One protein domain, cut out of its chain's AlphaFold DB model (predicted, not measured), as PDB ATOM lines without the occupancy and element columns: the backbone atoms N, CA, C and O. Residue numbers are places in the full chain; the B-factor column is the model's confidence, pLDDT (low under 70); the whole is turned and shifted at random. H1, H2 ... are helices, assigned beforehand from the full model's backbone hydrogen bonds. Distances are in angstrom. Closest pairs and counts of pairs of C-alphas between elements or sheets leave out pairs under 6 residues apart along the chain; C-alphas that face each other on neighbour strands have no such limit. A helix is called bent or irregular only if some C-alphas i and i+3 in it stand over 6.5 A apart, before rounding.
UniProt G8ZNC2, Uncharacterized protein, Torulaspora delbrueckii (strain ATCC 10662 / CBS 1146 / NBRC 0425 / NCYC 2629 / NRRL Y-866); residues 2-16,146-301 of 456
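This is residues 2 to 16 and 146 to 301 of the 456 residues of an uncharacterized protein of Torulaspora delbrueckii (strain ATCC 10662 / CBS 1146 / NBRC 0425 / NCYC 2629 / NRRL Y-866) (UniProt G8ZNC2). One long helix, H2, runs through the middle, and with H6, H7 and H8 makes an up-and-down bundle, each running against the one before it in the chain. H4 packs on H8 and H1 on H4, while H3 and short H5 pack near opposite ends of H2. The printed part has 171 residues with eight named helices, H1 to H8 in order, and no named strand: all helix. It is compact, with a radius of gyration of the C-alphas of 16.0 A and spans of 49 by 34 by 31 A.

Find C-alpha 8 at (178.605, 177.330, 150.036); from there H1 runs to residue 16. At C-alpha 155, (172.733, 196.451, 163.753), H2 begins and runs 35.9 A to residue 179. Next come H3, residues 187 to 199, H4, 210 to 224, H5, 231 to 235, H6, 247 to 258, and H7, 264 to 273. H8, residues 277 to 293, is irregular, with C-alphas 289 and 292 8.1 A apart.

Start at H2, the hub. H6 touches its residues 161 to 172 alone, at a shallow tilt of 2 degrees, opposite ways; the closest C-alphas, Lys 161 and Leu 256, are 6.7 A apart. H8 touches H2 at C-alphas Asp 156 and Leu 293, the closest, 4.8 A apart. H3 is about perpendicular to H2, at 74 degrees. H6 and H7, a hairpin, only just touch, with 3 pairs of C-alphas within 8 A. Every O i to N i+4 pair is within hydrogen-bond range in H1 to H7; in H8, 11 of 13.

Residues 17 to 145 are not printed; C-alphas 16 and 146 stand 20.6 A apart across the cut. The link H5 to H6 is long. Confidence is under 70 at 55 residues, among them 2 to 16 and 198 to 211.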
ATOM      1  N   HIS A   2     174.305 162.679 143.796       26.03
ATOM      2  CA  HIS A   2     175.462 163.555 144.004       26.03
ATOM      3  C   HIS A   2     175.083 164.673 144.982       26.03
ATOM      4  O   HIS A   2     174.201 165.483 144.700       26.03
ATOM      5  N   ARG A   3     175.700 164.674 146.169       32.16
ATOM      6  CA  ARG A   3     175.515 165.715 147.188       32.16
ATOM      7  C   ARG A   3     176.384 166.919 146.831       32.16
ATOM      8  O   ARG A   3     177.603 166.796 146.769       32.16
ATOM      9  N   ILE A   4     175.759 168.079 146.649       36.88
ATOM     10  CA  ILE A   4     176.447 169.368 146.544       36.88
ATOM     11  C   ILE A   4     177.016 169.690 147.929       36.88
ATOM     12  O   ILE A   4     176.299 170.152 148.810       36.88
ATOM     13  N   LYS A   5     178.293 169.374 148.145       38.69
ATOM     14  CA  LYS A   5     179.055 169.763 149.345       38.69
ATOM     15  C   LYS A   5     180.040 170.913 149.081       38.69
ATOM     16  O   LYS A   5     180.747 171.313 149.995       38.69
ATOM     17  N   VAL A   6     180.112 171.423 147.847       42.44
ATOM     18  CA  VAL A   6     181.310 172.144 147.373       42.44
ATOM     19  C   VAL A   6     181.110 173.646 147.117       42.44
ATOM     20  O   VAL A   6     182.094 174.346 146.959       42.44
ATOM     21  N   THR A   7     179.904 174.220 147.159       54.84
ATOM     22  CA  THR A   7     179.749 175.636 146.749       54.84
ATOM     23  C   THR A   7     179.610 176.641 147.897       54.84
ATOM     24  O   THR A   7     180.275 177.673 147.879       54.84
ATOM     25  N   SER A   8     178.809 176.372 148.932       49.94
ATOM     26  CA  SER A   8     178.605 177.330 150.036       49.94
ATOM     27  C   SER A   8     179.814 177.455 150.967       49.94
ATOM     28  O   SER A   8     180.127 178.555 151.412       49.94
ATOM     29  N   SER A   9     180.521 176.353 151.221       54.25
ATOM     30  CA  SER A   9     181.717 176.318 152.074       54.25
ATOM     31  C   SER A   9     182.910 177.029 151.428       54.25
ATOM     32  O   SER A   9     183.643 177.750 152.103       54.25
ATOM     33  N   VAL A  10     183.079 176.888 150.108       58.50
ATOM     34  CA  VAL A  10     184.090 177.623 149.327       58.50
ATOM     35  C   VAL A  10     183.783 179.118 149.324       58.50
ATOM     36  O   VAL A  10     184.692 179.926 149.485       58.50
ATOM     37  N   LEU A  11     182.506 179.499 149.234       57.41
ATOM     38  CA  LEU A  11     182.092 180.899 149.309       57.41
ATOM     39  C   LEU A  11     182.279 181.506 150.701       57.41
ATOM     40  O   LEU A  11     182.798 182.614 150.807       57.41
ATOM     41  N   CYS A  12     181.919 180.788 151.766       50.09
ATOM     42  CA  CYS A  12     182.153 181.246 153.137       50.09
ATOM     43  C   CYS A  12     183.659 181.413 153.419       50.09
ATOM     44  O   CYS A  12     184.092 182.461 153.907       50.09
ATOM     45  N   ARG A  13     184.481 180.438 152.995       56.12
ATOM     46  CA  ARG A  13     185.952 180.536 153.011       56.12
ATOM     47  C   ARG A  13     186.459 181.750 152.235       56.12
ATOM     48  O   ARG A  13     187.345 182.439 152.726       56.12
ATOM     49  N   ARG A  14     185.900 182.020 151.052       58.25
ATOM     50  CA  ARG A  14     186.289 183.149 150.193       58.25
ATOM     51  C   ARG A  14     185.988 184.503 150.837       58.25
ATOM     52  O   ARG A  14     186.841 185.378 150.793       58.25
ATOM     53  N   PHE A  15     184.803 184.680 151.423       50.84
ATOM     54  CA  PHE A  15     184.409 185.969 152.005       50.84
ATOM     55  C   PHE A  15     185.042 186.245 153.370       50.84
ATOM     56  O   PHE A  15     185.292 187.403 153.687       50.84
ATOM     57  N   TYR A  16     185.298 185.208 154.173       51.88
ATOM     58  CA  TYR A  16     185.630 185.392 155.590       51.88
ATOM     59  C   TYR A  16     186.868 184.626 156.066       51.88
ATOM     60  O   TYR A  16     187.164 184.649 157.259       51.88
ATOM     61  N   LEU A 146     181.390 202.805 146.983       39.12
ATOM     62  CA  LEU A 146     179.999 203.237 147.065       39.12
ATOM     63  C   LEU A 146     179.898 204.044 148.359       39.12
ATOM     64  O   LEU A 146     180.265 203.550 149.426       39.12
ATOM     65  N   GLY A 147     179.493 205.307 148.234       37.88
ATOM     66  CA  GLY A 147     179.481 206.274 149.326       37.88
ATOM     67  C   GLY A 147     178.806 205.738 150.589       37.88
ATOM     68  O   GLY A 147     177.856 204.951 150.546       37.88
ATOM     69  N   LYS A 148     179.305 206.198 151.737       43.88
ATOM     70  CA  LYS A 148     178.747 205.964 153.071       43.88
ATOM     71  C   LYS A 148     177.446 206.766 153.248       43.88
ATOM     72  O   LYS A 148     177.345 207.564 154.170       43.88
ATOM     73  N   GLU A 149     176.481 206.620 152.344       41.78
ATOM     74  CA  GLU A 149     175.237 207.400 152.404       41.78
ATOM     75  C   GLU A 149     174.096 206.664 153.106       41.78
ATOM     76  O   GLU A 149     173.269 207.310 153.739       41.78
ATOM     77  N   SER A 150     174.084 205.329 153.144       47.41
ATOM     78  CA  SER A 150     173.116 204.620 153.985       47.41
ATOM     79  C   SER A 150     173.722 204.338 155.360       47.41
ATOM     80  O   SER A 150     174.388 203.317 155.562       47.41
ATOM     81  N   LYS A 151     173.488 205.225 156.334       51.28
ATOM     82  CA  LYS A 151     173.540 204.822 157.746       51.28
ATOM     83  C   LYS A 151     172.517 203.694 157.899       51.28
ATOM     84  O   LYS A 151     171.324 203.966 157.870       51.28
ATOM     85  N   CYS A 152     172.952 202.435 157.986       53.59
ATOM     86  CA  CYS A 152     172.028 201.365 158.362       53.59
ATOM     87  C   CYS A 152     171.397 201.767 159.701       53.59
ATOM     88  O   CYS A 152     172.119 202.147 160.624       53.59
ATOM     89  N   ALA A 153     170.066 201.754 159.776       61.50
ATOM     90  CA  ALA A 153     169.336 202.310 160.913       61.50
ATOM     91  C   ALA A 153     169.620 201.556 162.227       61.50
ATOM     92  O   ALA A 153     169.519 202.130 163.309       61.50
ATOM     93  N   SER A 154     170.004 200.276 162.138       79.12
ATOM     94  CA  SER A 154     170.355 199.427 163.277       79.12
ATOM     95  C   SER A 154     171.343 198.315 162.895       79.12
ATOM     96  O   SER A 154     171.534 198.004 161.717       79.12
ATOM     97  N   TYR A 155     171.938 197.676 163.911       82.75
ATOM     98  CA  TYR A 155     172.733 196.451 163.753       82.75
ATOM     99  C   TYR A 155     171.945 195.348 163.031       82.75
ATOM    100  O   TYR A 155     172.439 194.759 162.071       82.75
ATOM    101  N   ASP A 156     170.696 195.119 163.443       86.44
ATOM    102  CA  ASP A 156     169.836 194.091 162.851       86.44
ATOM    103  C   ASP A 156     169.552 194.365 161.370       86.44
ATOM    104  O   ASP A 156     169.584 193.444 160.558       86.44
ATOM    105  N   SER A 157     169.373 195.638 160.998       88.31
ATOM    106  CA  SER A 157     169.239 196.071 159.602       88.31
ATOM    107  C   SER A 157     170.503 195.756 158.791       88.31
ATOM    108  O   SER A 157     170.417 195.175 157.704       88.31
ATOM    109  N   GLN A 158     171.691 196.050 159.330       85.50
ATOM    110  CA  GLN A 158     172.956 195.717 158.667       85.50
ATOM    111  C   GLN A 158     173.131 194.193 158.518       85.50
ATOM    112  O   GLN A 158     173.567 193.723 157.465       85.50
ATOM    113  N   MET A 159     172.704 193.410 159.513       86.69
ATOM    114  CA  MET A 159     172.648 191.938 159.471       86.69
ATOM    115  C   MET A 159     171.653 191.374 158.484       86.69
ATOM    116  O   MET A 159     171.980 190.430 157.751       86.69
ATOM    117  N   ALA A 160     170.476 191.974 158.384       90.25
ATOM    118  CA  ALA A 160     169.508 191.617 157.371       90.25
ATOM    119  C   ALA A 160     170.090 191.846 155.970       90.25
ATOM    120  O   ALA A 160     170.133 190.918 155.161       90.25
ATOM    121  N   LYS A 161     170.651 193.034 155.716       90.50
ATOM    122  CA  LYS A 161     171.279 193.380 154.434       90.50
ATOM    123  C   LYS A 161     172.448 192.465 154.080       90.50
ATOM    124  O   LYS A 161     172.477 191.922 152.977       90.50
ATOM    125  N   MET A 162     173.382 192.258 155.007       86.50
ATOM    126  CA  MET A 162     174.553 191.407 154.786       86.50
ATOM    127  C   MET A 162     174.136 189.965 154.479       86.50
ATOM    128  O   MET A 162     174.558 189.391 153.474       86.50
ATOM    129  N   SER A 163     173.266 189.379 155.305       90.12
ATOM    130  CA  SER A 163     172.845 187.987 155.119       90.12
ATOM    131  C   SER A 163     172.043 187.785 153.830       90.12
ATOM    132  O   SER A 163     172.324 186.844 153.083       90.12
ATOM    133  N   LEU A 164     171.115 188.691 153.504       92.25
ATOM    134  CA  LEU A 164     170.371 188.661 152.244       92.25
ATOM    135  C   LEU A 164     171.302 188.813 151.038       92.25
ATOM    136  O   LEU A 164     171.176 188.052 150.078       92.25
ATOM    137  N   TYR A 165     172.269 189.734 151.095       90.31
ATOM    138  CA  TYR A 165     173.260 189.908 150.036       90.31
ATOM    139  C   TYR A 165     174.048 188.615 149.789       90.31
ATOM    140  O   TYR A 165     174.050 188.104 148.666       90.31
ATOM    141  N   HIS A 166     174.665 188.043 150.829       85.88
ATOM    142  CA  HIS A 166     175.481 186.835 150.680       85.88
ATOM    143  C   HIS A 166     174.658 185.621 150.243       85.88
ATOM    144  O   HIS A 166     175.145 184.825 149.438       85.88
ATOM    145  N   MET A 167     173.411 185.488 150.713       90.19
ATOM    146  CA  MET A 167     172.498 184.439 150.250       90.19
ATOM    147  C   MET A 167     172.235 184.556 148.747       90.19
ATOM    148  O   MET A 167     172.357 183.571 148.016       90.19
ATOM    149  N   MET A 168     171.886 185.759 148.282       90.25
ATOM    150  CA  MET A 168     171.543 185.998 146.881       90.25
ATOM    151  C   MET A 168     172.764 185.846 145.981       90.25
ATOM    152  O   MET A 168     172.700 185.116 144.995       90.25
ATOM    153  N   TYR A 169     173.894 186.449 146.350       86.69
ATOM    154  CA  TYR A 169     175.153 186.301 145.622       86.69
ATOM    155  C   TYR A 169     175.538 184.821 145.474       86.69
ATOM    156  O   TYR A 169     175.733 184.336 144.358       86.69
ATOM    157  N   ALA A 170     175.548 184.071 146.585       85.81
ATOM    158  CA  ALA A 170     175.877 182.649 146.569       85.81
ATOM    159  C   ALA A 170     174.907 181.839 145.700       85.81
ATOM    160  O   ALA A 170     175.334 180.942 144.973       85.81
ATOM    161  N   TYR A 171     173.614 182.164 145.744       86.00
ATOM    162  CA  TYR A 171     172.601 181.493 144.939       86.00
ATOM    163  C   TYR A 171     172.810 181.716 143.438       86.00
ATOM    164  O   TYR A 171     172.839 180.747 142.675       86.00
ATOM    165  N   PHE A 172     172.985 182.971 143.010       84.25
ATOM    166  CA  PHE A 172     173.211 183.316 141.602       84.25
ATOM    167  C   PHE A 172     174.463 182.635 141.052       84.25
ATOM    168  O   PHE A 172     174.433 182.064 139.961       84.25
ATOM    169  N   LEU A 173     175.527 182.619 141.849       81.12
ATOM    170  CA  LEU A 173     176.789 181.999 141.485       81.12
ATOM    171  C   LEU A 173     176.666 180.471 141.375       81.12
ATOM    172  O   LEU A 173     177.025 179.894 140.350       81.12
ATOM    173  N   CYS A 174     176.052 179.812 142.367       79.06
ATOM    174  CA  CYS A 174     175.778 178.370 142.317       79.06
ATOM    175  C   CYS A 174     174.904 177.991 141.119       79.06
ATOM    176  O   CYS A 174     175.131 176.968 140.473       79.06
ATOM    177  N   ARG A 175     173.890 178.809 140.822       80.12
ATOM    178  CA  ARG A 175     172.988 178.588 139.693       80.12
ATOM    179  C   ARG A 175     173.730 178.687 138.364       80.12
ATOM    180  O   ARG A 175     173.494 177.849 137.501       80.12
ATOM    181  N   GLN A 176     174.616 179.664 138.198       77.31
ATOM    182  CA  GLN A 176     175.365 179.842 136.953       77.31
ATOM    183  C   GLN A 176     176.424 178.756 136.742       77.31
ATOM    184  O   GLN A 176     176.544 178.237 135.634       77.31
ATOM    185  N   VAL A 177     177.105 178.332 137.812       74.50
ATOM    186  CA  VAL A 177     177.995 177.159 137.783       74.50
ATOM    187  C   VAL A 177     177.222 175.897 137.378       74.50
ATOM    188  O   VAL A 177     177.716 175.108 136.580       74.50
ATOM    189  N   ALA A 178     175.993 175.716 137.875       70.19
ATOM    190  CA  ALA A 178     175.173 174.543 137.567       70.19
ATOM    191  C   ALA A 178     174.536 174.563 136.164       70.19
ATOM    192  O   ALA A 178     174.275 173.498 135.604       70.19
ATOM    193  N   SER A 179     174.246 175.743 135.606       68.81
ATOM    194  CA  SER A 179     173.504 175.856 134.345       68.81
ATOM    195  C   SER A 179     174.350 175.606 133.093       68.81
ATOM    196  O   SER A 179     173.761 175.296 132.067       68.81
ATOM    197  N   ASN A 180     175.686 175.719 133.132       59.28
ATOM    198  CA  ASN A 180     176.596 175.608 131.967       59.28
ATOM    199  C   ASN A 180     176.246 176.471 130.729       59.28
ATOM    200  O   ASN A 180     176.965 176.434 129.734       59.28
ATOM    201  N   GLU A 181     175.179 177.264 130.772       53.84
ATOM    202  CA  GLU A 181     174.810 178.226 129.746       53.84
ATOM    203  C   GLU A 181     175.747 179.433 129.848       53.84
ATOM    204  O   GLU A 181     175.838 180.072 130.899       53.84
ATOM    205  N   GLY A 182     176.455 179.743 128.759       53.16
ATOM    206  CA  GLY A 182     177.233 180.971 128.652       53.16
ATOM    207  C   GLY A 182     176.291 182.169 128.696       53.16
ATOM    208  O   GLY A 182     175.551 182.418 127.744       53.16
ATOM    209  N   SER A 183     176.269 182.898 129.809       55.00
ATOM    210  CA  SER A 183     175.522 184.147 129.883       55.00
ATOM    211  C   SER A 183     176.308 185.279 129.233       55.00
ATOM    212  O   SER A 183     177.531 185.321 129.283       55.00
ATOM    213  N   LYS A 184     175.587 186.244 128.650       58.72
ATOM    214  CA  LYS A 184     176.134 187.549 128.245       58.72
ATOM    215  C   LYS A 184     176.395 188.397 129.495       58.72
ATOM    216  O   LYS A 184     175.681 189.366 129.757       58.72
ATOM    217  N   THR A 185     177.326 187.961 130.328       63.41
ATOM    218  CA  THR A 185     177.727 188.636 131.563       63.41
ATOM    219  C   THR A 185     179.045 189.369 131.360       63.41
ATOM    220  O   THR A 185     179.639 189.337 130.284       63.41
ATOM    221  N   SER A 186     179.427 190.180 132.343       72.06
ATOM    222  CA  SER A 186     180.691 190.902 132.273       72.06
ATOM    223  C   SER A 186     181.859 189.940 132.531       72.06
ATOM    224  O   SER A 186     181.716 189.003 133.316       72.06
ATOM    225  N   LYS A 187     183.027 190.217 131.932       73.19
ATOM    226  CA  LYS A 187     184.249 189.415 132.129       73.19
ATOM    227  C   LYS A 187     184.591 189.162 133.613       73.19
ATOM    228  O   LYS A 187     184.844 188.008 133.936       73.19
ATOM    229  N   PRO A 188     184.510 190.159 134.526       75.69
ATOM    230  CA  PRO A 188     184.783 189.927 135.947       75.69
ATOM    231  C   PRO A 188     183.875 188.870 136.577       75.69
ATOM    232  O   PRO A 188     184.323 188.055 137.371       75.69
ATOM    233  N   TRP A 189     182.590 188.857 136.219       79.38
ATOM    234  CA  TRP A 189     181.650 187.876 136.755       79.38
ATOM    235  C   TRP A 189     181.886 186.474 136.175       79.38
ATOM    236  O   TRP A 189     181.770 185.478 136.888       79.38
ATOM    237  N   ASP A 190     182.243 186.388 134.894       78.69
ATOM    238  CA  ASP A 190     182.565 185.111 134.251       78.69
ATOM    239  C   ASP A 190     183.826 184.478 134.856       78.69
ATOM    240  O   ASP A 190     183.845 183.273 135.106       78.69
ATOM    241  N   GLU A 191     184.834 185.286 135.190       76.50
ATOM    242  CA  GLU A 191     186.030 184.839 135.917       76.50
ATOM    243  C   GLU A 191     185.682 184.250 137.297       76.50
ATOM    244  O   GLU A 191     186.198 183.192 137.666       76.50
ATOM    245  N   GLU A 192     184.753 184.866 138.042       72.62
ATOM    246  CA  GLU A 192     184.288 184.329 139.333       72.62
ATOM    247  C   GLU A 192     183.593 182.970 139.196       72.62
ATOM    248  O   GLU A 192     183.750 182.087 140.049       72.62
ATOM    249  N   VAL A 193     182.815 182.797 138.127       76.06
ATOM    250  CA  VAL A 193     182.110 181.548 137.827       76.06
ATOM    251  C   VAL A 193     183.102 180.452 137.435       76.06
ATOM    252  O   VAL A 193     182.998 179.330 137.936       76.06
ATOM    253  N   GLU A 194     184.071 180.760 136.570       75.69
ATOM    254  CA  GLU A 194     185.086 179.802 136.112       75.69
ATOM    255  C   GLU A 194     186.016 179.351 137.248       75.69
ATOM    256  O   GLU A 194     186.322 178.161 137.364       75.69
ATOM    257  N   LEU A 195     186.381 180.253 138.164       72.00
ATOM    258  CA  LEU A 195     187.152 179.909 139.363       72.00
ATOM    259  C   LEU A 195     186.423 178.883 140.257       72.00
ATOM    260  O   LEU A 195     187.035 178.002 140.868       72.00
ATOM    261  N   LEU A 196     185.095 178.974 140.347       70.56
ATOM    262  CA  LEU A 196     184.304 178.010 141.112       70.56
ATOM    263  C   LEU A 196     184.076 176.697 140.374       70.56
ATOM    264  O   LEU A 196     183.995 175.648 141.019       70.56
ATOM    265  N   LYS A 197     183.993 176.730 139.041       70.62
ATOM    266  CA  LYS A 197     183.963 175.512 138.226       70.62
ATOM    267  C   LYS A 197     185.265 174.727 138.364       70.62
ATOM    268  O   LYS A 197     185.205 173.520 138.565       70.62
ATOM    269  N   SER A 198     186.420 175.398 138.335       64.69
ATOM    270  CA  SER A 198     187.732 174.739 138.444       64.69
ATOM    271  C   SER A 198     187.980 174.102 139.817       64.69
ATOM    272  O   SER A 198     188.659 173.083 139.920       64.69
ATOM    273  N   THR A 199     187.372 174.646 140.874       60.22
ATOM    274  CA  THR A 199     187.447 174.106 142.242       60.22
ATOM    275  C   THR A 199     186.359 173.071 142.563       60.22
ATOM    276  O   THR A 199     186.443 172.385 143.585       60.22
ATOM    277  N   SER A 200     185.357 172.895 141.692       56.91
ATOM    278  CA  SER A 200     184.212 172.009 141.922       56.91
ATOM    279  C   SER A 200     184.221 170.785 141.006       56.91
ATOM    280  O   SER A 200     184.079 170.892 139.795       56.91
ATOM    281  N   HIS A 201     184.245 169.580 141.584       49.59
ATOM    282  CA  HIS A 201     183.952 168.344 140.845       49.59
ATOM    283  C   HIS A 201     182.431 168.245 140.619       49.59
ATOM    284  O   HIS A 201     181.713 167.629 141.410       49.59
ATOM    285  N   SER A 202     181.899 168.944 139.609       49.12
ATOM    286  CA  SER A 202     180.447 169.053 139.418       49.12
ATOM    287  C   SER A 202     179.870 167.879 138.611       49.12
ATOM    288  O   SER A 202     180.255 167.631 137.470       49.12
ATOM    289  N   GLY A 203     178.906 167.170 139.201       48.50
ATOM    290  CA  GLY A 203     177.893 166.432 138.447       48.50
ATOM    291  C   GLY A 203     176.760 167.384 138.054       48.50
ATOM    292  O   GLY A 203     176.439 168.301 138.811       48.50
ATOM    293  N   LYS A 204     176.135 167.171 136.889       51.81
ATOM    294  CA  LYS A 204     174.990 167.971 136.419       51.81
ATOM    295  C   LYS A 204     173.847 167.909 137.442       51.81
ATOM    296  O   LYS A 204     173.274 166.842 137.660       51.81
ATOM    297  N   VAL A 205     173.492 169.040 138.054       53.03
ATOM    298  CA  VAL A 205     172.310 169.158 138.924       53.03
ATOM    299  C   VAL A 205     171.371 170.200 138.344       53.03
ATOM    300  O   VAL A 205     171.769 171.323 138.053       53.03
ATOM    301  N   ASN A 206     170.101 169.828 138.199       54.47
ATOM    302  CA  ASN A 206     169.071 170.726 137.707       54.47
ATOM    303  C   ASN A 206     168.731 171.775 138.788       54.47
ATOM    304  O   ASN A 206     168.000 171.496 139.746       54.47
ATOM    305  N   SER A 207     169.297 172.976 138.631       56.81
ATOM    306  CA  SER A 207     169.231 174.107 139.574       56.81
ATOM    307  C   SER A 207     167.819 174.665 139.790       56.81
ATOM    308  O   SER A 207     167.584 175.388 140.755       56.81
ATOM    309  N   ARG A 208     166.860 174.296 138.931       55.22
ATOM    310  CA  ARG A 208     165.452 174.731 139.004       55.22
ATOM    311  C   ARG A 208     164.555 173.802 139.827       55.22
ATOM    312  O   ARG A 208     163.356 174.040 139.941       55.22
ATOM    313  N   THR A 209     165.090 172.712 140.375       61.31
ATOM    314  CA  THR A 209     164.269 171.765 141.142       61.31
ATOM    315  C   THR A 209     164.006 172.266 142.562       61.31
ATOM    316  O   THR A 209     164.886 172.797 143.236       61.31
ATOM    317  N   LYS A 210     162.788 172.028 143.065       60.44
ATOM    318  CA  LYS A 210     162.373 172.362 144.438       60.44
ATOM    319  C   LYS A 210     163.363 171.844 145.500       60.44
ATOM    320  O   LYS A 210     163.671 172.553 146.459       60.44
ATOM    321  N   ASN A 211     163.913 170.651 145.277       69.00
ATOM    322  CA  ASN A 211     164.881 170.004 146.163       69.00
ATOM    323  C   ASN A 211     166.251 170.703 146.180       69.00
ATOM    324  O   ASN A 211     166.914 170.707 147.219       69.00
ATOM    325  N   PHE A 212     166.671 171.320 145.069       75.06
ATOM    326  CA  PHE A 212     167.922 172.081 145.012       75.06
ATOM    327  C   PHE A 212     167.869 173.292 145.944       75.06
ATOM    328  O   PHE A 212     168.777 173.471 146.744       75.06
ATOM    329  N   MET A 213     166.782 174.066 145.908       79.62
ATOM    330  CA  MET A 213     166.637 175.292 146.705       79.62
ATOM    331  C   MET A 213     166.672 175.029 148.212       79.62
ATOM    332  O   MET A 213     167.348 175.735 148.955       79.62
ATOM    333  N   GLU A 214     165.968 173.992 148.672       78.50
ATOM    334  CA  GLU A 214     165.976 173.612 150.088       78.50
ATOM    335  C   GLU A 214     167.350 173.114 150.533       78.50
ATOM    336  O   GLU A 214     167.796 173.426 151.636       78.50
ATOM    337  N   THR A 215     168.023 172.345 149.675       81.06
ATOM    338  CA  THR A 215     169.376 171.850 149.947       81.06
ATOM    339  C   THR A 215     170.367 173.009 149.991       81.06
ATOM    340  O   THR A 215     171.118 173.120 150.953       81.06
ATOM    341  N   PHE A 216     170.309 173.908 149.005       86.06
ATOM    342  CA  PHE A 216     171.123 175.115 148.936       86.06
ATOM    343  C   PHE A 216     170.947 175.967 150.189       86.06
ATOM    344  O   PHE A 216     171.932 176.276 150.846       86.06
ATOM    345  N   TYR A 217     169.707 176.302 150.553       87.81
ATOM    346  CA  TYR A 217     169.450 177.174 151.696       87.81
ATOM    347  C   TYR A 217     169.915 176.537 153.013       87.81
ATOM    348  O   TYR A 217     170.525 177.214 153.835       87.81
ATOM    349  N   LYS A 218     169.696 175.226 153.203       86.19
ATOM    350  CA  LYS A 218     170.213 174.499 154.376       86.19
ATOM    351  C   LYS A 218     171.740 174.555 154.439       86.19
ATOM    352  O   LYS A 218     172.275 174.881 155.493       86.19
ATOM    353  N   SER A 219     172.422 174.283 153.327       81.38
ATOM    354  CA  SER A 219     173.883 174.357 153.246       81.38
ATOM    355  C   SER A 219     174.397 175.774 153.486       81.38
ATOM    356  O   SER A 219     175.283 175.964 154.306       81.38
ATOM    357  N   TRP A 220     173.816 176.779 152.830       86.75
ATOM    358  CA  TRP A 220     174.169 178.182 153.036       86.75
ATOM    359  C   TRP A 220     174.002 178.587 154.501       86.75
ATOM    360  O   TRP A 220     174.933 179.119 155.097       86.75
ATOM    361  N   LYS A 221     172.863 178.258 155.114       86.69
ATOM    362  CA  LYS A 221     172.604 178.579 156.516       86.69
ATOM    363  C   LYS A 221     173.645 177.953 157.438       86.69
ATOM    364  O   LYS A 221     174.172 178.651 158.289       86.69
ATOM    365  N   THR A 222     173.950 176.664 157.282       82.56
ATOM    366  CA  THR A 222     174.937 175.982 158.135       82.56
ATOM    367  C   THR A 222     176.329 176.600 158.020       82.56
ATOM    368  O   THR A 222     177.009 176.730 159.027       82.56
ATOM    369  N   GLU A 223     176.734 177.006 156.819       76.38
ATOM    370  CA  GLU A 223     178.080 177.537 156.568       76.38
ATOM    371  C   GLU A 223     178.232 179.007 156.976       76.38
ATOM    372  O   GLU A 223     179.314 179.429 157.372       76.38
ATOM    373  N   PHE A 224     177.164 179.802 156.877       75.19
ATOM    374  CA  PHE A 224     177.218 181.241 157.137       75.19
ATOM    375  C   PHE A 224     176.678 181.641 158.519       75.19
ATOM    376  O   PHE A 224     176.792 182.806 158.894       75.19
ATOM    377  N   ILE A 225     176.122 180.716 159.310       72.50
ATOM    378  CA  ILE A 225     175.565 181.064 160.628       72.50
ATOM    379  C   ILE A 225     176.614 181.669 161.568       72.50
ATOM    380  O   ILE A 225     176.316 182.649 162.237       72.50
ATOM    381  N   GLU A 226     177.848 181.155 161.555       67.25
ATOM    382  CA  GLU A 226     178.955 181.658 162.386       67.25
ATOM    383  C   GLU A 226     179.447 183.043 161.936       67.25
ATOM    384  O   GLU A 226     179.945 183.838 162.731       67.25
ATOM    385  N   VAL A 227     179.279 183.358 160.652       66.88
ATOM    386  CA  VAL A 227     179.607 184.674 160.100       66.88
ATOM    387  C   VAL A 227     178.603 185.713 160.590       66.88
ATOM    388  O   VAL A 227     178.989 186.814 160.969       66.88
ATOM    389  N   PHE A 228     177.318 185.360 160.599       68.62
ATOM    390  CA  PHE A 228     176.236 186.266 160.991       68.62
ATOM    391  C   PHE A 228     176.082 186.424 162.508       68.62
ATOM    392  O   PHE A 228     175.219 187.170 162.959       68.62
ATOM    393  N   THR A 229     176.924 185.753 163.298       65.81
ATOM    394  CA  THR A 229     177.053 185.981 164.745       65.81
ATOM    395  C   THR A 229     178.178 186.952 165.114       65.81
ATOM    396  O   THR A 229     178.302 187.320 166.280       65.81
ATOM    397  N   ASP A 230     179.004 187.368 164.150       68.94
ATOM    398  CA  ASP A 230     180.172 188.220 164.382       68.94
ATOM    399  C   ASP A 230     179.837 189.706 164.157       68.94
ATOM    400  O   ASP A 230     179.745 190.188 163.025       68.94
ATOM    401  N   LEU A 231     179.685 190.438 165.266       67.00
ATOM    402  CA  LEU A 231     179.360 191.870 165.305       67.00
ATOM    403  C   LEU A 231     180.374 192.746 164.548       67.00
ATOM    404  O   LEU A 231     179.996 193.773 163.977       67.00
ATOM    405  N   HIS A 232     181.645 192.348 164.511       68.38
ATOM    406  CA  HIS A 232     182.705 193.140 163.894       68.38
ATOM    407  C   HIS A 232     182.652 193.050 162.364       68.38
ATOM    408  O   HIS A 232     182.641 194.074 161.678       68.38
ATOM    409  N   LYS A 233     182.517 191.832 161.817       69.12
ATOM    410  CA  LYS A 233     182.310 191.615 160.365       69.12
ATOM    411  C   LYS A 233     181.074 192.333 159.857       69.12
ATOM    412  O   LYS A 233     181.045 192.873 158.758       69.12
ATOM    413  N   SER A 234     180.073 192.336 160.717       69.12
ATOM    414  CA  SER A 234     178.823 193.033 160.558       69.12
ATOM    415  C   SER A 234     178.986 194.524 160.294       69.12
ATOM    416  O   SER A 234     178.511 195.025 159.279       69.12
ATOM    417  N   GLN A 235     179.712 195.215 161.173       68.88
ATOM    418  CA  GLN A 235     179.869 196.666 161.123       68.88
ATOM    419  C   GLN A 235     180.737 197.110 159.944       68.88
ATOM    420  O   GLN A 235     180.536 198.197 159.406       68.88
ATOM    421  N   GLN A 236     181.666 196.249 159.527       71.00
ATOM    422  CA  GLN A 236     182.573 196.477 158.402       71.00
ATOM    423  C   GLN A 236     181.984 196.064 157.050       71.00
ATOM    424  O   GLN A 236     182.648 196.200 156.022       71.00
ATOM    425  N   PHE A 237     180.755 195.545 157.022       75.25
ATOM    426  CA  PHE A 237     180.133 195.140 155.774       75.25
ATOM    427  C   PHE A 237     179.830 196.355 154.894       75.25
ATOM    428  O   PHE A 237     179.026 197.222 155.243       75.25
ATOM    429  N   HIS A 238     180.427 196.345 153.706       72.62
ATOM    430  CA  HIS A 238     180.116 197.249 152.613       72.62
ATOM    431  C   HIS A 238     179.586 196.443 151.438       72.62
ATOM    432  O   HIS A 238     180.090 195.363 151.124       72.62
ATOM    433  N   PHE A 239     178.575 196.981 150.762       74.94
ATOM    434  CA  PHE A 239     178.145 196.375 149.517       74.94
ATOM    435  C   PHE A 239     179.248 196.528 148.458       74.94
ATOM    436  O   PHE A 239     179.778 197.631 148.295       74.94
ATOM    437  N   PRO A 240     179.576 195.459 147.720       75.69
ATOM    438  CA  PRO A 240     180.543 195.546 146.634       75.69
ATOM    439  C   PRO A 240     179.960 196.285 145.428       75.69
ATOM    440  O   PRO A 240     178.738 196.402 145.290       75.69
ATOM    441  N   ASP A 241     180.832 196.736 144.521       76.75
ATOM    442  CA  ASP A 241     180.387 197.327 143.258       76.75
ATOM    443  C   ASP A 241     179.686 196.264 142.392       76.75
ATOM    444  O   ASP A 241     180.300 195.413 141.748       76.75
ATOM    445  N   TRP A 242     178.356 196.323 142.374       84.19
ATOM    446  CA  TRP A 242     177.503 195.394 141.640       84.19
ATOM    447  C   TRP A 242     177.319 195.768 140.159       84.19
ATOM    448  O   TRP A 242     176.496 195.152 139.475       84.19
ATOM    449  N   LYS A 243     178.024 196.781 139.623       81.81
ATOM    450  CA  LYS A 243     177.912 197.177 138.200       81.81
ATOM    451  C   LYS A 243     178.221 196.030 137.240       81.81
ATOM    452  O   LYS A 243     177.601 195.950 136.179       81.81
ATOM    453  N   HIS A 244     179.137 195.148 137.633       80.25
ATOM    454  CA  HIS A 244     179.603 194.010 136.842       80.25
ATOM    455  C   HIS A 244     178.703 192.767 136.971       80.25
ATOM    456  O   HIS A 244     178.826 191.828 136.182       80.25
ATOM    457  N   TYR A 245     177.768 192.751 137.922       83.50
ATOM    458  CA  TYR A 245     176.917 191.591 138.174       83.50
ATOM    459  C   TYR A 245     175.835 191.397 137.098       83.50
ATOM    460  O   TYR A 245     175.410 192.362 136.446       83.50
ATOM    461  N   PRO A 246     175.317 190.161 136.939       85.00
ATOM    462  CA  PRO A 246     174.174 189.883 136.078       85.00
ATOM    463  C   PRO A 246     173.010 190.823 136.390       85.00
ATOM    464  O   PRO A 246     172.759 191.143 137.552       85.00
ATOM    465  N   SER A 247     172.254 191.237 135.371       85.75
ATOM    466  CA  SER A 247     171.204 192.259 135.513       85.75
ATOM    467  C   SER A 247     170.208 191.975 136.641       85.75
ATOM    468  O   SER A 247     169.844 192.894 137.369       85.75
ATOM    469  N   SER A 248     169.816 190.712 136.842       86.94
ATOM    470  CA  SER A 248     168.932 190.329 137.949       86.94
ATOM    471  C   SER A 248     169.585 190.485 139.324       86.94
ATOM    472  O   SER A 248     168.943 191.010 140.227       86.94
ATOM    473  N   LEU A 249     170.847 190.074 139.491       87.56
ATOM    474  CA  LEU A 249     171.568 190.233 140.758       87.56
ATOM    475  C   LEU A 249     171.844 191.712 141.046       87.56
ATOM    476  O   LEU A 249     171.614 192.176 142.153       87.56
ATOM    477  N   ARG A 250     172.242 192.479 140.031       89.19
ATOM    478  CA  ARG A 250     172.427 193.931 140.126       89.19
ATOM    479  C   ARG A 250     171.151 194.655 140.554       89.19
ATOM    480  O   ARG A 250     171.224 195.550 141.389       89.19
ATOM    481  N   TYR A 251     169.994 194.260 140.020       90.75
ATOM    482  CA  TYR A 251     168.707 194.788 140.473       90.75
ATOM    483  C   TYR A 251     168.455 194.454 141.950       90.75
ATOM    484  O   TYR A 251     168.176 195.359 142.727       90.75
ATOM    485  N   VAL A 252     168.647 193.193 142.357       90.44
ATOM    486  CA  VAL A 252     168.509 192.763 143.763       90.44
ATOM    487  C   VAL A 252     169.425 193.572 144.686       90.44
ATOM    488  O   VAL A 252     168.957 194.097 145.692       90.44
ATOM    489  N   CYS A 253     170.709 193.713 144.339       89.44
ATOM    490  CA  CYS A 253     171.685 194.480 145.113       89.44
ATOM    491  C   CYS A 253     171.297 195.957 145.210       89.44
ATOM    492  O   CYS A 253     171.320 196.517 146.302       89.44
ATOM    493  N   LYS A 254     170.876 196.571 144.094       90.31
ATOM    494  CA  LYS A 254     170.417 197.962 144.080       90.31
ATOM    495  C   LYS A 254     169.207 198.145 144.994       90.31
ATOM    496  O   LYS A 254     169.218 199.062 145.809       90.31
ATOM    497  N   THR A 255     168.188 197.295 144.889       91.38
ATOM    498  CA  THR A 255     166.992 197.421 145.733       91.38
ATOM    499  C   THR A 255     167.323 197.194 147.206       91.38
ATOM    500  O   THR A 255     166.854 197.945 148.051       91.38
ATOM    501  N   LEU A 256     168.169 196.208 147.518       90.81
ATOM    502  CA  LEU A 256     168.576 195.917 148.893       90.81
ATOM    503  C   LEU A 256     169.418 197.042 149.513       90.81
ATOM    504  O   LEU A 256     169.287 197.319 150.700       90.81
ATOM    505  N   TYR A 257     170.266 197.704 148.721       89.00
ATOM    506  CA  TYR A 257     171.074 198.831 149.186       89.00
ATOM    507  C   TYR A 257     170.207 200.017 149.625       89.00
ATOM    508  O   TYR A 257     170.394 200.529 150.728       89.00
ATOM    509  N   HIS A 258     169.230 200.401 148.794       88.94
ATOM    510  CA  HIS A 258     168.350 201.555 149.038       88.94
ATOM    511  C   HIS A 258     167.224 201.279 150.047       88.94
ATOM    512  O   HIS A 258     166.533 202.205 150.450       88.94
ATOM    513  N   ASN A 259     166.995 200.021 150.417       90.69
ATOM    514  CA  ASN A 259     165.966 199.631 151.372       90.69
ATOM    515  C   ASN A 259     166.559 199.574 152.783       90.69
ATOM    516  O   ASN A 259     167.627 198.997 152.944       90.69
ATOM    517  N   ASP A 260     165.898 200.114 153.805       88.06
ATOM    518  CA  ASP A 260     166.456 200.169 155.164       88.06
ATOM    519  C   ASP A 260     166.486 198.822 155.890       88.06
ATOM    520  O   ASP A 260     167.333 198.631 156.760       88.06
ATOM    521  N   MET A 261     165.652 197.852 155.502       91.38
ATOM    522  CA  MET A 261     165.599 196.511 156.104       91.38
ATOM    523  C   MET A 261     165.450 196.517 157.635       91.38
ATOM    524  O   MET A 261     165.970 195.636 158.317       91.38
ATOM    525  N   GLN A 262     164.757 197.510 158.196       89.94
ATOM    526  CA  GLN A 262     164.561 197.624 159.643       89.94
ATOM    527  C   GLN A 262     163.249 196.968 160.084       89.94
ATOM    528  O   GLN A 262     163.172 196.328 161.140       89.94
ATOM    529  N   THR A 263     162.206 197.133 159.277       92.44
ATOM    530  CA  THR A 263     160.843 196.724 159.599       92.44
ATOM    531  C   THR A 263     160.309 195.663 158.643       92.44
ATOM    532  O   THR A 263     160.840 195.418 157.558       92.44
ATOM    533  N   ILE A 264     159.227 195.001 159.051       93.00
ATOM    534  CA  ILE A 264     158.557 193.995 158.219       93.00
ATOM    535  C   ILE A 264     157.962 194.602 156.945       93.00
ATOM    536  O   ILE A 264     157.866 193.911 155.934       93.00
ATOM    537  N   GLU A 265     157.620 195.889 156.979       93.88
ATOM    538  CA  GLU A 265     157.199 196.658 155.809       93.88
ATOM    539  C   GLU A 265     158.357 196.846 154.823       93.88
ATOM    540  O   GLU A 265     158.193 196.582 153.632       93.88
ATOM    541  N   ASP A 266     159.555 197.187 155.312       93.44
ATOM    542  CA  ASP A 266     160.759 197.284 154.475       93.44
ATOM    543  C   ASP A 266     161.054 195.952 153.780       93.44
ATOM    544  O   ASP A 266     161.318 195.907 152.571       93.44
ATOM    545  N   PHE A 267     160.942 194.852 154.532       95.31
ATOM    546  CA  PHE A 267     161.093 193.512 153.982       95.31
ATOM    547  C   PHE A 267     160.014 193.193 152.940       95.31
ATOM    548  O   PHE A 267     160.350 192.640 151.892       95.31
ATOM    549  N   GLN A 268     158.743 193.536 153.186       95.06
ATOM    550  CA  GLN A 268     157.677 193.338 152.202       95.06
ATOM    551  C   GLN A 268     157.956 194.134 150.918       95.06
ATOM    552  O   GLN A 268     157.915 193.560 149.833       95.06
ATOM    553  N   ASN A 269     158.317 195.413 151.024       94.69
ATOM    554  CA  ASN A 269     158.622 196.255 149.865       94.69
ATOM    555  C   ASN A 269     159.743 195.649 149.007       94.69
ATOM    556  O   ASN A 269     159.669 195.620 147.774       94.69
ATOM    557  N   PHE A 270     160.771 195.093 149.653       95.62
ATOM    558  CA  PHE A 270     161.808 194.343 148.956       95.62
ATOM    559  C   PHE A 270     161.283 193.034 148.360       95.62
ATOM    560  O   PHE A 270     161.550 192.760 147.192       95.62
ATOM    561  N   TYR A 271     160.517 192.242 149.111       95.88
ATOM    562  CA  TYR A 271     159.921 190.989 148.642       95.88
ATOM    563  C   TYR A 271     159.067 191.184 147.383       95.88
ATOM    564  O   TYR A 271     159.193 190.418 146.422       95.88
ATOM    565  N   ASP A 272     158.249 192.233 147.357       94.69
ATOM    566  CA  ASP A 272     157.350 192.558 146.252       94.69
ATOM    567  C   ASP A 272     158.105 193.066 145.021       94.69
ATOM    568  O   ASP A 272     157.719 192.759 143.891       94.69
ATOM    569  N   SER A 273     159.248 193.732 145.219       94.19
ATOM    570  CA  SER A 273     160.122 194.168 144.122       94.19
ATOM    571  C   SER A 273     160.741 193.007 143.326       94.19
ATOM    572  O   SER A 273     161.166 193.202 142.181       94.19
ATOM    573  N   ILE A 274     160.827 191.806 143.913       93.12
ATOM    574  CA  ILE A 274     161.490 190.642 143.319       93.12
ATOM    575  C   ILE A 274     160.480 189.770 142.566       93.12
ATOM    576  O   ILE A 274     159.739 188.995 143.157       93.12
ATOM    577  N   GLY A 275     160.501 189.803 141.231       86.56
ATOM    578  CA  GLY A 275     159.586 188.992 140.408       86.56
ATOM    579  C   GLY A 275     159.927 187.494 140.308       86.56
ATOM    580  O   GLY A 275     159.082 186.685 139.925       86.56
ATOM    581  N   GLN A 276     161.159 187.082 140.629       88.38
ATOM    582  CA  GLN A 276     161.590 185.689 140.449       88.38
ATOM    583  C   GLN A 276     161.064 184.782 141.572       88.38
ATOM    584  O   GLN A 276     161.446 184.938 142.733       88.38
ATOM    585  N   ARG A 277     160.256 183.771 141.212       89.00
ATOM    586  CA  ARG A 277     159.655 182.807 142.161       89.00
ATOM    587  C   ARG A 277     160.689 182.099 143.042       89.00
ATOM    588  O   ARG A 277     160.464 181.948 144.240       89.00
ATOM    589  N   ASP A 278     161.827 181.714 142.466       87.56
ATOM    590  CA  ASP A 278     162.913 181.044 143.190       87.56
ATOM    591  C   ASP A 278     163.504 181.940 144.286       87.56
ATOM    592  O   ASP A 278     163.696 181.501 145.421       87.56
ATOM    593  N   LEU A 279     163.725 183.221 143.980       91.00
ATOM    594  CA  LEU A 279     164.237 184.189 144.947       91.00
ATOM    595  C   LEU A 279     163.201 184.477 146.035       91.00
ATOM    596  O   LEU A 279     163.544 184.433 147.213       91.00
ATOM    597  N   LYS A 280     161.922 184.664 145.672       93.25
ATOM    598  CA  LYS A 280     160.826 184.794 146.652       93.25
ATOM    599  C   LYS A 280     160.756 183.589 147.596       93.25
ATOM    600  O   LYS A 280     160.470 183.732 148.782       93.25
ATOM    601  N   ARG A 281     161.049 182.384 147.105       92.06
ATOM    602  CA  ARG A 281     161.122 181.185 147.949       92.06
ATOM    603  C   ARG A 281     162.290 181.234 148.942       92.06
ATOM    604  O   ARG A 281     162.093 180.887 150.105       92.06
ATOM    605  N   LEU A 282     163.475 181.687 148.523       92.50
ATOM    606  CA  LEU A 282     164.615 181.888 149.434       92.50
ATOM    607  C   LEU A 282     164.330 182.967 150.476       92.50
ATOM    608  O   LEU A 282     164.626 182.761 151.646       92.50
ATOM    609  N   LEU A 283     163.705 184.073 150.074       95.44
ATOM    610  CA  LEU A 283     163.308 185.144 150.990       95.44
ATOM    611  C   LEU A 283     162.347 184.644 152.070       95.44
ATOM    612  O   LEU A 283     162.503 184.987 153.237       95.44
ATOM    613  N   ARG A 284     161.404 183.771 151.709       94.69
ATOM    614  CA  ARG A 284     160.508 183.115 152.670       94.69
ATOM    615  C   ARG A 284     161.241 182.202 153.649       94.69
ATOM    616  O   ARG A 284     160.968 182.225 154.848       94.69
ATOM    617  N   LEU A 285     162.194 181.410 153.154       93.19
ATOM    618  CA  LEU A 285     163.046 180.580 154.010       93.19
ATOM    619  C   LEU A 285     163.878 181.438 154.971       93.19
ATOM    620  O   LEU A 285     163.942 181.121 156.159       93.19
ATOM    621  N   TRP A 286     164.447 182.529 154.456       94.50
ATOM    622  CA  TRP A 286     165.229 183.492 155.216       94.50
ATOM    623  C   TRP A 286     164.392 184.151 156.312       94.50
ATOM    624  O   TRP A 286     164.743 184.043 157.484       94.50
ATOM    625  N   LEU A 287     163.230 184.721 155.975       94.62
ATOM    626  CA  LEU A 287     162.349 185.378 156.946       94.62
ATOM    627  C   LEU A 287     161.892 184.410 158.044       94.62
ATOM    628  O   LEU A 287     161.820 184.783 159.210       94.62
ATOM    629  N   CYS A 288     161.618 183.150 157.691       91.00
ATOM    630  CA  CYS A 288     161.246 182.119 158.660       91.00
ATOM    631  C   CYS A 288     162.300 181.881 159.748       91.00
ATOM    632  O   CYS A 288     161.928 181.512 160.865       91.00
ATOM    633  N   ASP A 289     163.580 182.010 159.401       89.62
ATOM    634  CA  ASP A 289     164.704 181.679 160.275       89.62
ATOM    635  C   ASP A 289     165.345 182.932 160.907       89.62
ATOM    636  O   ASP A 289     165.899 182.849 162.002       89.62
ATOM    637  N   HIS A 290     165.228 184.086 160.247       90.25
ATOM    638  CA  HIS A 290     165.838 185.364 160.625       90.25
ATOM    639  C   HIS A 290     164.806 186.442 160.987       90.25
ATOM    640  O   HIS A 290     165.123 187.625 161.013       90.25
ATOM    641  N   SER A 291     163.577 186.047 161.334       89.06
ATOM    642  CA  SER A 291     162.495 186.966 161.726       89.06
ATOM    643  C   SER A 291     162.851 187.911 162.880       89.06
ATOM    644  O   SER A 291     162.186 188.918 163.061       89.06
ATOM    645  N   HIS A 292     163.851 187.564 163.693       88.62
ATOM    646  CA  HIS A 292     164.325 188.384 164.808       88.62
ATOM    647  C   HIS A 292     165.122 189.618 164.359       88.62
ATOM    648  O   HIS A 292     165.235 190.551 165.139       88.62
ATOM    649  N   LEU A 293     165.646 189.631 163.126       88.62
ATOM    650  CA  LEU A 293     166.377 190.773 162.561       88.62
ATOM    651  C   LEU A 293     165.449 191.878 162.043       88.62
ATOM    652  O   LEU A 293     165.911 192.910 161.570       88.62
ATOM    653  N   VAL A 294     164.136 191.647 162.074       90.50
ATOM    654  CA  VAL A 294     163.141 192.545 161.501       90.50
ATOM    655  C   VAL A 294     162.135 192.914 162.581       90.50
ATOM    656  O   VAL A 294     161.588 192.049 163.265       90.50
ATOM    657  N   SER A 295     161.875 194.210 162.727       88.00
ATOM    658  CA  SER A 295     160.915 194.716 163.707       88.00
ATOM    659  C   SER A 295     159.496 194.813 163.126       88.00
ATOM    660  O   SER A 295     159.324 195.034 161.924       88.00
ATOM    661  N   PRO A 296     158.443 194.673 163.949       83.94
ATOM    662  CA  PRO A 296     157.082 194.965 163.510       83.94
ATOM    663  C   PRO A 296     156.937 196.455 163.155       83.94
ATOM    664  O   PRO A 296     157.448 197.319 163.864       83.94
ATOM    665  N   ALA A 297     156.227 196.754 162.065       80.50
ATOM    666  CA  ALA A 297     155.939 198.123 161.636       80.50
ATOM    667  C   ALA A 297     154.688 198.672 162.351       80.50
ATOM    668  O   ALA A 297     153.659 197.996 162.451       80.50
ATOM    669  N   ASN A 298     154.764 199.908 162.854       73.06
ATOM    670  CA  ASN A 298     153.647 200.574 163.529       73.06
ATOM    671  C   ASN A 298     152.582 201.005 162.511       73.06
ATOM    672  O   ASN A 298     152.899 201.638 161.514       73.06
ATOM    673  N   GLY A 299     151.308 200.691 162.765       67.88
ATOM    674  CA  GLY A 299     150.206 201.065 161.862       67.88
ATOM    675  C   GLY A 299     150.139 200.262 160.555       67.88
ATOM    676  O   GLY A 299     149.233 200.477 159.754       67.88
ATOM    677  N   TYR A 300     151.041 199.298 160.364       76.12
ATOM    678  CA  TYR A 300     151.098 198.436 159.192       76.12
ATOM    679  C   TYR A 300     150.249 197.171 159.355       76.12
ATOM    680  O   TYR A 300     150.213 196.554 160.424       76.12
ATOM    681  N   ASN A 301     149.594 196.723 158.280       80.94
ATOM    682  CA  ASN A 301     148.819 195.481 158.299       80.94
ATOM    683  C   ASN A 301     149.714 194.258 158.040       80.94
ATOM    684  O   ASN A 301     149.643 193.627 156.986       80.94
TER     685      ASN A 301